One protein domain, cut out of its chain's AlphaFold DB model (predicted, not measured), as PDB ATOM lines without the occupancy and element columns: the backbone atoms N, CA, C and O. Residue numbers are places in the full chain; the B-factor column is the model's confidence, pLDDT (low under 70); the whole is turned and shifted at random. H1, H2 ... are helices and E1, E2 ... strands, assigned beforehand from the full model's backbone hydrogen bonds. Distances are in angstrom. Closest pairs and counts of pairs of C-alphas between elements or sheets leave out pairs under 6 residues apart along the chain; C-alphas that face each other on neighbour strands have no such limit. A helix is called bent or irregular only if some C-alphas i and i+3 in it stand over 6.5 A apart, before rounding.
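What this domain is: This is residues 523 to 610 of the 610 residues of an uncharacterized protein of Callorhinchus milii (UniProt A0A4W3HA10). With little regular structure, this domain is two helices, H1 and H2, side by side, and long loops with one short strand, E1, away from both. Its 88 printed residues run H1, E1, H2; the class is mostly helix, with 27 residues in named elements. It is compact, radius of gyration of the C-alphas 12.6 A, spanning 38 by 26 by 21 A.

How they stand to each other: Start at H1, residues 532 to 544; it touches H2, residues 598 to 608, closest at the C-alphas of Lys 536 and Ile 600, 5.2 A apart. They run the same way at a shallow tilt of 15 degrees. E1, residues 569 to 571, is apart from both and pairs with no named strand; residues 563 to 564 pair antiparallel with its residues 570 to 571. In H1 every O i to N i+4 pair is within hydrogen-bond range; in H2 3 of 7 are, and 4 of 8 O i to N i+3 pairs.

Where its parts are: Find C-alpha 532 at (111.399, 249.128, 310.170); H1 runs 18.1 A from there. E1 measures 6.6 A. H2 runs 11.7 A to C-alpha 608 at (94.965, 252.517, 314.429); it is irregular, C-alphas 603 and 606 being 8.1 A apart.

The domain as a whole: The farthest C-alphas, Lys 549 and Glu 590, are 38.6 A apart. The printed part has no cut; both links are long. Look for pLDDT under 70 at residues 545 to 556 and 606 to 610.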
ATOM      1  N   PRO A 523     108.786 236.931 309.410       89.50
ATOM      2  CA  PRO A 523     109.733 237.931 309.913       89.50
ATOM      3  C   PRO A 523     109.843 239.149 308.990       89.50
ATOM      4  O   PRO A 523     109.948 238.995 307.771       89.50
ATOM      5  N   LEU A 524     109.842 240.363 309.556       86.12
ATOM      6  CA  LEU A 524     109.922 241.606 308.774       86.12
ATOM      7  C   LEU A 524     111.173 241.643 307.885       86.12
ATOM      8  O   LEU A 524     111.077 242.021 306.718       86.12
ATOM      9  N   GLN A 525     112.313 241.184 308.403       84.56
ATOM     10  CA  GLN A 525     113.593 241.124 307.685       84.56
ATOM     11  C   GLN A 525     113.586 240.091 306.553       84.56
ATOM     12  O   GLN A 525     114.378 240.167 305.621       84.56
ATOM     13  N   SER A 526     112.681 239.115 306.619       80.44
ATOM     14  CA  SER A 526     112.460 238.154 305.541       80.44
ATOM     15  C   SER A 526     111.458 238.663 304.504       80.44
ATOM     16  O   SER A 526     111.300 238.015 303.479       80.44
ATOM     17  N   SER A 527     110.773 239.789 304.746       79.69
ATOM     18  CA  SER A 527     109.804 240.387 303.817       79.69
ATOM     19  C   SER A 527     110.469 241.340 302.805       79.69
ATOM     20  O   SER A 527     111.586 241.807 303.019       79.69
ATOM     21  N   VAL A 528     109.764 241.722 301.729       72.88
ATOM     22  CA  VAL A 528     110.244 242.739 300.754       72.88
ATOM     23  C   VAL A 528     110.422 244.118 301.409       72.88
ATOM     24  O   VAL A 528     111.218 244.951 300.960       72.88
ATOM     25  N   ILE A 529     109.689 244.356 302.499       83.69
ATOM     26  CA  ILE A 529     109.782 245.582 303.286       83.69
ATOM     27  C   ILE A 529     111.132 245.636 304.007       83.69
ATOM     28  O   ILE A 529     111.744 246.697 304.004       83.69
ATOM     29  N   ASN A 530     111.632 244.495 304.501       77.81
ATOM     30  CA  ASN A 530     112.975 244.245 305.050       77.81
ATOM     31  C   ASN A 530     113.388 245.069 306.292       77.81
ATOM     32  O   ASN A 530     114.112 244.565 307.144       77.81
ATOM     33  N   ASP A 531     112.942 246.317 306.423       84.06
ATOM     34  CA  ASP A 531     113.378 247.236 307.467       84.06
ATOM     35  C   ASP A 531     112.229 248.066 308.070       84.06
ATOM     36  O   ASP A 531     111.240 248.408 307.409       84.06
ATOM     37  N   ASP A 532     112.377 248.395 309.357       89.44
ATOM     38  CA  ASP A 532     111.399 249.128 310.170       89.44
ATOM     39  C   ASP A 532     111.052 250.495 309.566       89.44
ATOM     40  O   ASP A 532     109.891 250.918 309.584       89.44
ATOM     41  N   LYS A 533     112.053 251.190 309.007       87.31
ATOM     42  CA  LYS A 533     111.884 252.531 308.437       87.31
ATOM     43  C   LYS A 533     111.023 252.473 307.180       87.31
ATOM     44  O   LYS A 533     110.058 253.222 307.082       87.31
ATOM     45  N   ARG A 534     111.301 251.546 306.264       83.12
ATOM     46  CA  ARG A 534     110.516 251.329 305.046       83.12
ATOM     47  C   ARG A 534     109.087 250.919 305.378       83.12
ATOM     48  O   ARG A 534     108.163 251.429 304.751       83.12
ATOM     49  N   CYS A 535     108.886 250.059 306.381       88.56
ATOM     50  CA  CYS A 535     107.544 249.701 306.849       88.56
ATOM     51  C   CYS A 535     106.770 250.935 307.332       88.56
ATOM     52  O   CYS A 535     105.634 251.171 306.918       88.56
ATOM     53  N   LYS A 536     107.419 251.759 308.159       89.69
ATOM     54  CA  LYS A 536     106.851 252.996 308.693       89.69
ATOM     55  C   LYS A 536     106.563 254.040 307.610       89.69
ATOM     56  O   LYS A 536     105.521 254.696 307.667       89.69
ATOM     57  N   ASP A 537     107.460 254.207 306.646       86.44
ATOM     58  CA  ASP A 537     107.316 255.168 305.550       86.44
ATOM     59  C   ASP A 537     106.170 254.747 304.616       86.44
ATOM     60  O   ASP A 537     105.317 255.572 304.290       86.44
ATOM     61  N   LEU A 538     106.073 253.453 304.277       85.81
ATOM     62  CA  LEU A 538     104.954 252.894 303.509       85.81
ATOM     63  C   LEU A 538     103.619 253.076 304.231       85.81
ATOM     64  O   LEU A 538     102.652 253.525 303.621       85.81
ATOM     65  N   LEU A 539     103.567 252.782 305.532       86.56
ATOM     66  CA  LEU A 539     102.369 253.024 306.329       86.56
ATOM     67  C   LEU A 539     102.011 254.513 306.343       86.56
ATOM     68  O   LEU A 539     100.852 254.862 306.171       86.56
ATOM     69  N   SER A 540     102.991 255.404 306.493       84.69
ATOM     70  CA  SER A 540     102.754 256.852 306.492       84.69
ATOM     71  C   SER A 540     102.238 257.364 305.151       84.69
ATOM     72  O   SER A 540     101.336 258.197 305.145       84.69
ATOM     73  N   TYR A 541     102.747 256.829 304.040       82.50
ATOM     74  CA  TYR A 541     102.220 257.088 302.701       82.50
ATOM     75  C   TYR A 541     100.780 256.586 302.558       82.50
ATOM     76  O   TYR A 541      99.902 257.336 302.147       82.50
ATOM     77  N   CYS A 542     100.496 255.348 302.974       80.00
ATOM     78  CA  CYS A 542      99.125 254.842 302.975       80.00
ATOM     79  C   CYS A 542      98.206 255.721 303.829       80.00
ATOM     80  O   CYS A 542      97.055 255.904 303.471       80.00
ATOM     81  N   MET A 543      98.698 256.294 304.929       76.31
ATOM     82  CA  MET A 543      97.907 257.133 305.829       76.31
ATOM     83  C   MET A 543      97.778 258.601 305.382       76.31
ATOM     84  O   MET A 543      96.859 259.282 305.845       76.31
ATOM     85  N   SER A 544      98.641 259.115 304.493       73.19
ATOM     86  CA  SER A 544      98.664 260.546 304.133       73.19
ATOM     87  C   SER A 544      97.397 261.010 303.415       73.19
ATOM     88  O   SER A 544      96.937 262.130 303.637       73.19
ATOM     89  N   ASP A 545      96.765 260.134 302.634       61.53
ATOM     90  CA  ASP A 545      95.517 260.441 301.919       61.53
ATOM     91  C   ASP A 545      94.296 260.578 302.850       61.53
ATOM     92  O   ASP A 545      93.256 261.123 302.459       61.53
ATOM     93  N   PHE A 546      94.416 260.126 304.103       64.44
ATOM     94  CA  PHE A 546      93.319 260.070 305.074       64.44
ATOM     95  C   PHE A 546      93.328 261.218 306.079       64.44
ATOM     96  O   PHE A 546      92.297 261.500 306.690       64.44
ATOM     97  N   GLN A 547      94.445 261.933 306.213       58.44
ATOM     98  CA  GLN A 547      94.553 263.064 307.139       58.44
ATOM     99  C   GLN A 547      93.659 264.256 306.732       58.44
ATOM    100  O   GLN A 547      93.319 265.075 307.581       58.44
ATOM    101  N   ASN A 548      93.210 264.318 305.467       53.09
ATOM    102  CA  ASN A 548      92.449 265.446 304.909       53.09
ATOM    103  C   ASN A 548      90.946 265.193 304.659       53.09
ATOM    104  O   ASN A 548      90.232 266.131 304.303       53.09
ATOM    105  N   LYS A 549      90.419 263.968 304.820       50.81
ATOM    106  CA  LYS A 549      89.001 263.660 304.524       50.81
ATOM    107  C   LYS A 549      88.232 263.286 305.790       50.81
ATOM    108  O   LYS A 549      88.543 262.308 306.452       50.81
ATOM    109  N   ALA A 550      87.147 264.014 306.067       48.91
ATOM    110  CA  ALA A 550      86.241 263.850 307.214       48.91
ATOM    111  C   ALA A 550      85.431 262.525 307.248       48.91
ATOM    112  O   ALA A 550      84.380 262.452 307.883       48.91
ATOM    113  N   LYS A 551      85.884 261.468 306.566       51.75
ATOM    114  CA  LYS A 551      85.270 260.136 306.595       51.75
ATOM    115  C   LYS A 551      86.320 259.114 307.028       51.75
ATOM    116  O   LYS A 551      87.161 258.709 306.233       51.75
ATOM    117  N   ASN A 552      86.225 258.701 308.291       53.44
ATOM    118  CA  ASN A 552      86.954 257.591 308.907       53.44
ATOM    119  C   ASN A 552      86.608 256.263 308.208       53.44
ATOM    120  O   ASN A 552      85.800 255.491 308.717       53.44
ATOM    121  N   ASN A 553      87.155 256.007 307.020       58.22
ATOM    122  CA  ASN A 553      86.958 254.745 306.313       58.22
ATOM    123  C   ASN A 553      88.233 253.897 306.383       58.22
ATOM    124  O   ASN A 553      88.950 253.754 305.399       58.22
ATOM    125  N   TYR A 554      88.520 253.352 307.568       63.44
ATOM    126  CA  TYR A 554      89.715 252.540 307.845       63.44
ATOM    127  C   TYR A 554      89.668 251.134 307.214       63.44
ATOM    128  O   TYR A 554      90.618 250.363 307.333       63.44
ATOM    129  N   GLY A 555      88.586 250.798 306.497       64.00
ATOM    130  CA  GLY A 555      88.423 249.522 305.793       64.00
ATOM    131  C   GLY A 555      89.481 249.260 304.714       64.00
ATOM    132  O   GLY A 555      89.735 248.110 304.383       64.00
ATOM    133  N   CYS A 556      90.142 250.300 304.201       65.19
ATOM    134  CA  CYS A 556      91.219 250.181 303.214       65.19
ATOM    135  C   CYS A 556      92.553 249.685 303.791       65.19
ATOM    136  O   CYS A 556      93.422 249.286 303.022       65.19
ATOM    137  N   LEU A 557      92.735 249.734 305.118       74.69
ATOM    138  CA  LEU A 557      93.918 249.161 305.765       74.69
ATOM    139  C   LEU A 557      93.787 247.652 305.938       74.69
ATOM    140  O   LEU A 557      94.798 246.962 306.022       74.69
ATOM    141  N   VAL A 558      92.556 247.140 305.988       80.94
ATOM    142  CA  VAL A 558      92.274 245.714 306.151       80.94
ATOM    143  C   VAL A 558      92.953 244.941 305.025       80.94
ATOM    144  O   VAL A 558      92.934 245.356 303.872       80.94
ATOM    145  N   GLU A 559      93.591 243.831 305.383       82.44
ATOM    146  CA  GLU A 559      94.432 243.005 304.513       82.44
ATOM    147  C   GLU A 559      95.788 243.605 304.086       82.44
ATOM    148  O   GLU A 559      96.605 242.866 303.526       82.44
ATOM    149  N   LEU A 560      96.104 244.872 304.395       85.44
ATOM    150  CA  LEU A 560      97.429 245.425 304.084       85.44
ATOM    151  C   LEU A 560      98.517 244.779 304.954       85.44
ATOM    152  O   LEU A 560      98.396 244.794 306.184       85.44
ATOM    153  N   PRO A 561      99.611 244.268 304.356       88.69
ATOM    154  CA  PRO A 561     100.681 243.565 305.053       88.69
ATOM    155  C   PRO A 561     101.681 244.550 305.669       88.69
ATOM    156  O   PRO A 561     102.863 244.529 305.343       88.69
ATOM    157  N   LEU A 562     101.193 245.471 306.496       90.81
ATOM    158  CA  LEU A 562     101.986 246.542 307.103       90.81
ATOM    159  C   LEU A 562     101.939 246.503 308.636       90.81
ATOM    160  O   LEU A 562     102.500 247.381 309.278       90.81
ATOM    161  N   LEU A 563     101.309 245.492 309.243       91.44
ATOM    162  CA  LEU A 563     101.218 245.350 310.696       91.44
ATOM    163  C   LEU A 563     102.378 244.506 311.229       91.44
ATOM    164  O   LEU A 563     102.333 243.282 311.210       91.44
ATOM    165  N   VAL A 564     103.416 245.157 311.738       93.81
ATOM    166  CA  VAL A 564     104.500 244.485 312.481       93.81
ATOM    167  C   VAL A 564     104.116 244.365 313.955       93.81
ATOM    168  O   VAL A 564     103.811 245.384 314.576       93.81
ATOM    169  N   THR A 565     104.121 243.156 314.517       93.56
ATOM    170  CA  THR A 565     103.915 242.904 315.958       93.56
ATOM    171  C   THR A 565     105.236 242.918 316.735       93.56
ATOM    172  O   THR A 565     106.308 242.977 316.136       93.56
ATOM    173  N   GLN A 566     105.185 242.935 318.071       93.44
ATOM    174  CA  GLN A 566     106.390 243.031 318.917       93.44
ATOM    175  C   GLN A 566     107.308 241.805 318.834       93.44
ATOM    176  O   GLN A 566     108.497 241.914 319.105       93.44
ATOM    177  N   ASP A 567     106.786 240.674 318.362       92.31
ATOM    178  CA  ASP A 567     107.567 239.495 317.969       92.31
ATOM    179  C   ASP A 567     108.316 239.681 316.625       92.31
ATOM    180  O   ASP A 567     108.862 238.726 316.077       92.31
ATOM    181  N   TYR A 568     108.328 240.902 316.070       92.50
ATOM    182  CA  TYR A 568     108.967 241.298 314.805       92.50
ATOM    183  C   TYR A 568     108.473 240.567 313.552       92.50
ATOM    184  O   TYR A 568     109.103 240.598 312.488       92.50
ATOM    185  N   LEU A 569     107.298 239.957 313.636       92.12
ATOM    186  CA  LEU A 569     106.673 239.307 312.504       92.12
ATOM    187  C   LEU A 569     105.659 240.267 311.830       92.12
ATOM    188  O   LEU A 569     104.767 240.831 312.467       92.12
ATOM    189  N   LEU A 570     105.767 240.422 310.513       91.50
ATOM    190  CA  LEU A 570     104.859 241.166 309.643       91.50
ATOM    191  C   LEU A 570     103.533 240.416 309.456       91.50
ATOM    192  O   LEU A 570     103.516 239.205 309.230       91.50
ATOM    193  N   ARG A 571     102.418 241.145 309.528       91.31
ATOM    194  CA  ARG A 571     101.033 240.665 309.422       91.31
ATOM    195  C   ARG A 571     100.206 241.592 308.553       91.31
ATOM    196  O   ARG A 571     100.585 242.727 308.266       91.31
ATOM    197  N   LYS A 572      99.022 241.100 308.207       90.19
ATOM    198  CA  LYS A 572      97.938 241.916 307.677       90.19
ATOM    199  C   LYS A 572      97.185 242.616 308.805       90.19
ATOM    200  O   LYS A 572      97.022 242.038 309.878       90.19
ATOM    201  N   PHE A 573      96.677 243.819 308.556       87.06
ATOM    202  CA  PHE A 573      95.682 244.419 309.445       87.06
ATOM    203  C   PHE A 573      94.352 243.667 309.344       87.06
ATOM    204  O   PHE A 573      93.863 243.394 308.247       87.06
ATOM    205  N   GLN A 574      93.755 243.352 310.493       84.62
ATOM    206  CA  GLN A 574      92.480 242.644 310.584       84.62
ATOM    207  C   GLN A 574      91.590 243.305 311.637       84.62
ATOM    208  O   GLN A 574      92.000 243.453 312.786       84.62
ATOM    209  N   LEU A 575      90.352 243.648 311.266       81.94
ATOM    210  CA  LEU A 575      89.370 244.217 312.202       81.94
ATOM    211  C   LEU A 575      88.936 243.212 313.279       81.94
ATOM    212  O   LEU A 575      88.600 243.599 314.390       81.94
ATOM    213  N   SER A 576      88.958 241.917 312.958       81.94
ATOM    214  CA  SER A 576      88.597 240.837 313.881       81.94
ATOM    215  C   SER A 576      89.671 240.535 314.932       81.94
ATOM    216  O   SER A 576      89.385 239.825 315.893       81.94
ATOM    217  N   ALA A 577      90.895 241.046 314.763       84.12
ATOM    218  CA  ALA A 577      92.032 240.751 315.632       84.12
ATOM    219  C   ALA A 577      92.909 242.001 315.870       84.12
ATOM    220  O   ALA A 577      94.081 242.015 315.471       84.12
ATOM    221  N   PRO A 578      92.366 243.053 316.515       85.00
ATOM    222  CA  PRO A 578      93.100 244.287 316.772       85.00
ATOM    223  C   PRO A 578      94.307 244.046 317.683       85.00
ATOM    224  O   PRO A 578      94.325 243.129 318.510       85.00
ATOM    225  N   LYS A 579      95.330 244.887 317.523       88.94
ATOM    226  CA  LYS A 579      96.575 244.833 318.296       88.94
ATOM    227  C   LYS A 579      96.752 246.111 319.100       88.94
ATOM    228  O   LYS A 579      96.444 247.198 318.622       88.94
ATOM    229  N   TYR A 580      97.287 245.986 320.307       88.44
ATOM    230  CA  TYR A 580      97.521 247.121 321.190       88.44
ATOM    231  C   TYR A 580      98.790 247.879 320.786       88.44
ATOM    232  O   TYR A 580      99.848 247.278 320.594       88.44
ATOM    233  N   ILE A 581      98.718 249.210 320.717       89.25
ATOM    234  CA  ILE A 581      99.889 250.079 320.516       89.25
ATOM    235  C   ILE A 581     100.284 250.685 321.869       89.25
ATOM    236  O   ILE A 581      99.829 251.765 322.269       89.25
ATOM    237  N   CYS A 582     101.148 249.979 322.596       84.94
ATOM    238  CA  CYS A 582     101.567 250.351 323.946       84.94
ATOM    239  C   CYS A 582     103.095 250.396 324.069       84.94
ATOM    240  O   CYS A 582     103.774 249.524 323.537       84.94
ATOM    241  N   LYS A 583     103.626 251.389 324.800       88.94
ATOM    242  CA  LYS A 583     105.056 251.454 325.167       88.94
ATOM    243  C   LYS A 583     105.454 250.394 326.194       88.94
ATOM    244  O   LYS A 583     106.623 250.064 326.271       88.94
ATOM    245  N   PHE A 584     104.491 249.903 326.971       89.38
ATOM    246  CA  PHE A 584     104.695 248.989 328.099       89.38
ATOM    247  C   PHE A 584     104.421 247.525 327.718       89.38
ATOM    248  O   PHE A 584     103.902 246.746 328.511       89.38
ATOM    249  N   HIS A 585     104.661 247.171 326.454       87.00
ATOM    250  CA  HIS A 585     104.459 245.808 325.955       87.00
ATOM    251  C   HIS A 585     105.427 244.802 326.604       87.00
ATOM    252  O   HIS A 585     105.144 243.611 326.656       87.00
ATOM    253  N   ASP A 586     106.559 245.287 327.108       87.81
ATOM    254  CA  ASP A 586     107.577 244.550 327.857       87.81
ATOM    255  C   ASP A 586     107.068 243.990 329.194       87.81
ATOM    256  O   ASP A 586     107.617 243.007 329.685       87.81
ATOM    257  N   LEU A 587     105.976 244.540 329.737       91.12
ATOM    258  CA  LEU A 587     105.269 243.963 330.886       91.12
ATOM    259  C   LEU A 587     104.606 242.611 330.568       91.12
ATOM    260  O   LEU A 587     104.272 241.871 331.492       91.12
ATOM    261  N   PHE A 588     104.422 242.280 329.284       90.12
ATOM    262  CA  PHE A 588     103.770 241.055 328.816       90.12
ATOM    263  C   PHE A 588     104.662 240.303 327.810       90.12
ATOM    264  O   PHE A 588     104.333 240.210 326.624       90.12
ATOM    265  N   PRO A 589     105.813 239.762 328.248       84.50
ATOM    266  CA  PRO A 589     106.810 239.179 327.351       84.50
ATOM    267  C   PRO A 589     106.313 237.942 326.588       84.50
ATOM    268  O   PRO A 589     106.816 237.672 325.501       84.50
ATOM    269  N   GLU A 590     105.320 237.220 327.113       90.50
ATOM    270  CA  GLU A 590     104.719 236.049 326.454       90.50
ATOM    271  C   GLU A 590     103.608 236.421 325.455       90.50
ATOM    272  O   GLU A 590     103.238 235.616 324.608       90.50
ATOM    273  N   GLU A 591     103.125 237.669 325.480       90.12
ATOM    274  CA  GLU A 591     101.959 238.122 324.706       90.12
ATOM    275  C   GLU A 591     102.338 239.083 323.569       90.12
ATOM    276  O   GLU A 591     101.507 239.846 323.070       90.12
ATOM    277  N   GLN A 592     103.599 239.070 323.122       90.50
ATOM    278  CA  GLN A 592     104.126 240.014 322.123       90.50
ATOM    279  C   GLN A 592     103.308 240.065 320.820       90.50
ATOM    280  O   GLN A 592     103.204 241.119 320.190       90.50
ATOM    281  N   ILE A 593     102.652 238.964 320.441       91.56
ATOM    282  CA  ILE A 593     101.772 238.888 319.267       91.56
ATOM    283  C   ILE A 593     100.523 239.780 319.373       91.56
ATOM    284  O   ILE A 593      99.898 240.089 318.352       91.56
ATOM    285  N   HIS A 594     100.117 240.182 320.577       90.38
ATOM    286  CA  HIS A 594      98.970 241.063 320.815       90.38
ATOM    287  C   HIS A 594      99.332 242.546 320.741       90.38
ATOM    288  O   HIS A 594      98.433 243.386 320.654       90.38
ATOM    289  N   PHE A 595     100.623 242.872 320.705       91.88
ATOM    290  CA  PHE A 595     101.115 244.239 320.647       91.88
ATOM    291  C   PHE A 595     101.698 244.537 319.271       91.88
ATOM    292  O   PHE A 595     102.544 243.807 318.757       91.88
ATOM    293  N   ALA A 596     101.261 245.636 318.666       92.31
ATOM    294  CA  ALA A 596     101.916 246.163 317.480       92.31
ATOM    295  C   ALA A 596     103.273 246.770 317.879       92.31
ATOM    296  O   ALA A 596     103.406 247.344 318.965       92.31
ATOM    297  N   ASN A 597     104.277 246.660 317.006       93.75
ATOM    298  CA  ASN A 597     105.591 247.254 317.219       93.75
ATOM    299  C   ASN A 597     105.451 248.769 317.431       93.75
ATOM    300  O   ASN A 597     105.001 249.511 316.551       93.75
ATOM    301  N   TYR A 598     105.805 249.220 318.633       90.44
ATOM    302  CA  TYR A 598     105.518 250.577 319.068       90.44
ATOM    303  C   TYR A 598     106.234 251.618 318.198       90.44
ATOM    304  O   TYR A 598     105.638 252.628 317.834       90.44
ATOM    305  N   ASP A 599     107.488 251.387 317.818       89.88
ATOM    306  CA  ASP A 599     108.279 252.388 317.099       89.88
ATOM    307  C   ASP A 599     107.862 252.577 315.642       89.88
ATOM    308  O   ASP A 599     107.906 253.711 315.139       89.88
ATOM    309  N   ILE A 600     107.392 251.502 315.009       90.06
ATOM    310  CA  ILE A 600     106.852 251.522 313.648       90.06
ATOM    311  C   ILE A 600     105.473 252.202 313.638       90.06
ATOM    312  O   ILE A 600     105.239 253.098 312.825       90.06
ATOM    313  N   HIS A 601     104.583 251.854 314.576       89.75
ATOM    314  CA  HIS A 601     103.158 252.230 314.498       89.75
ATOM    315  C   HIS A 601     102.746 253.452 315.327       89.75
ATOM    316  O   HIS A 601     101.683 254.023 315.074       89.75
ATOM    317  N   LYS A 602     103.561 253.919 316.290       87.25
ATOM    318  CA  LYS A 602     103.199 255.032 317.206       87.25
ATOM    319  C   LYS A 602     102.757 256.314 316.508       87.25
ATOM    320  O   LYS A 602     101.918 257.031 317.045       87.25
ATOM    321  N   SER A 603     103.316 256.611 315.334       84.00
ATOM    322  CA  SER A 603     103.000 257.826 314.572       84.00
ATOM    323  C   SER A 603     101.547 257.865 314.091       84.00
ATOM    324  O   SER A 603     101.020 258.950 313.878       84.00
ATOM    325  N   HIS A 604     100.894 256.705 313.994       79.88
ATOM    326  CA  HIS A 604      99.512 256.561 313.528       79.88
ATOM    327  C   HIS A 604      98.588 255.995 314.611       79.88
ATOM    328  O   HIS A 604      97.478 255.560 314.319       79.88
ATOM    329  N   LYS A 605      99.022 256.023 315.881       76.81
ATOM    330  CA  LYS A 605      98.303 255.442 317.024       76.81
ATOM    331  C   LYS A 605      96.844 255.911 317.116       76.81
ATOM    332  O   LYS A 605      95.947 255.089 317.225       76.81
ATOM    333  N   CYS A 606      96.596 257.214 316.964       67.56
ATOM    334  CA  CYS A 606      95.250 257.802 317.014       67.56
ATOM    335  C   CYS A 606      94.298 257.315 315.904       67.56
ATOM    336  O   CYS A 606      93.083 257.498 316.015       67.56
ATOM    337  N   HIS A 607      94.844 256.731 314.836       66.75
ATOM    338  CA  HIS A 607      94.096 256.205 313.701       66.75
ATOM    339  C   HIS A 607      93.967 254.681 313.731       66.75
ATOM    340  O   HIS A 607      92.991 254.163 313.209       66.75
ATOM    341  N   LEU A 608      94.930 253.981 314.337       68.06
ATOM    342  CA  LEU A 608      94.965 252.517 314.429       68.06
ATOM    343  C   LEU A 608      94.279 251.963 315.694       68.06
ATOM    344  O   LEU A 608      94.048 250.763 315.777       68.06
ATOM    345  N   GLU A 609      93.978 252.813 316.683       62.69
ATOM    346  CA  GLU A 609      93.231 252.448 317.903       62.69
ATOM    347  C   GLU A 609      91.697 252.444 317.728       62.69
ATOM    348  O   GLU A 609      90.984 252.095 318.669       62.69
ATOM    349  N   LYS A 610      91.187 252.852 316.559       53.25
ATOM    350  CA  LYS A 610      89.756 252.866 316.209       53.25
ATOM    351  C   LYS A 610      89.430 251.734 315.251       53.25
ATOM    352  O   LYS A 610      88.284 251.241 315.339       53.25
TER     353      LYS A 610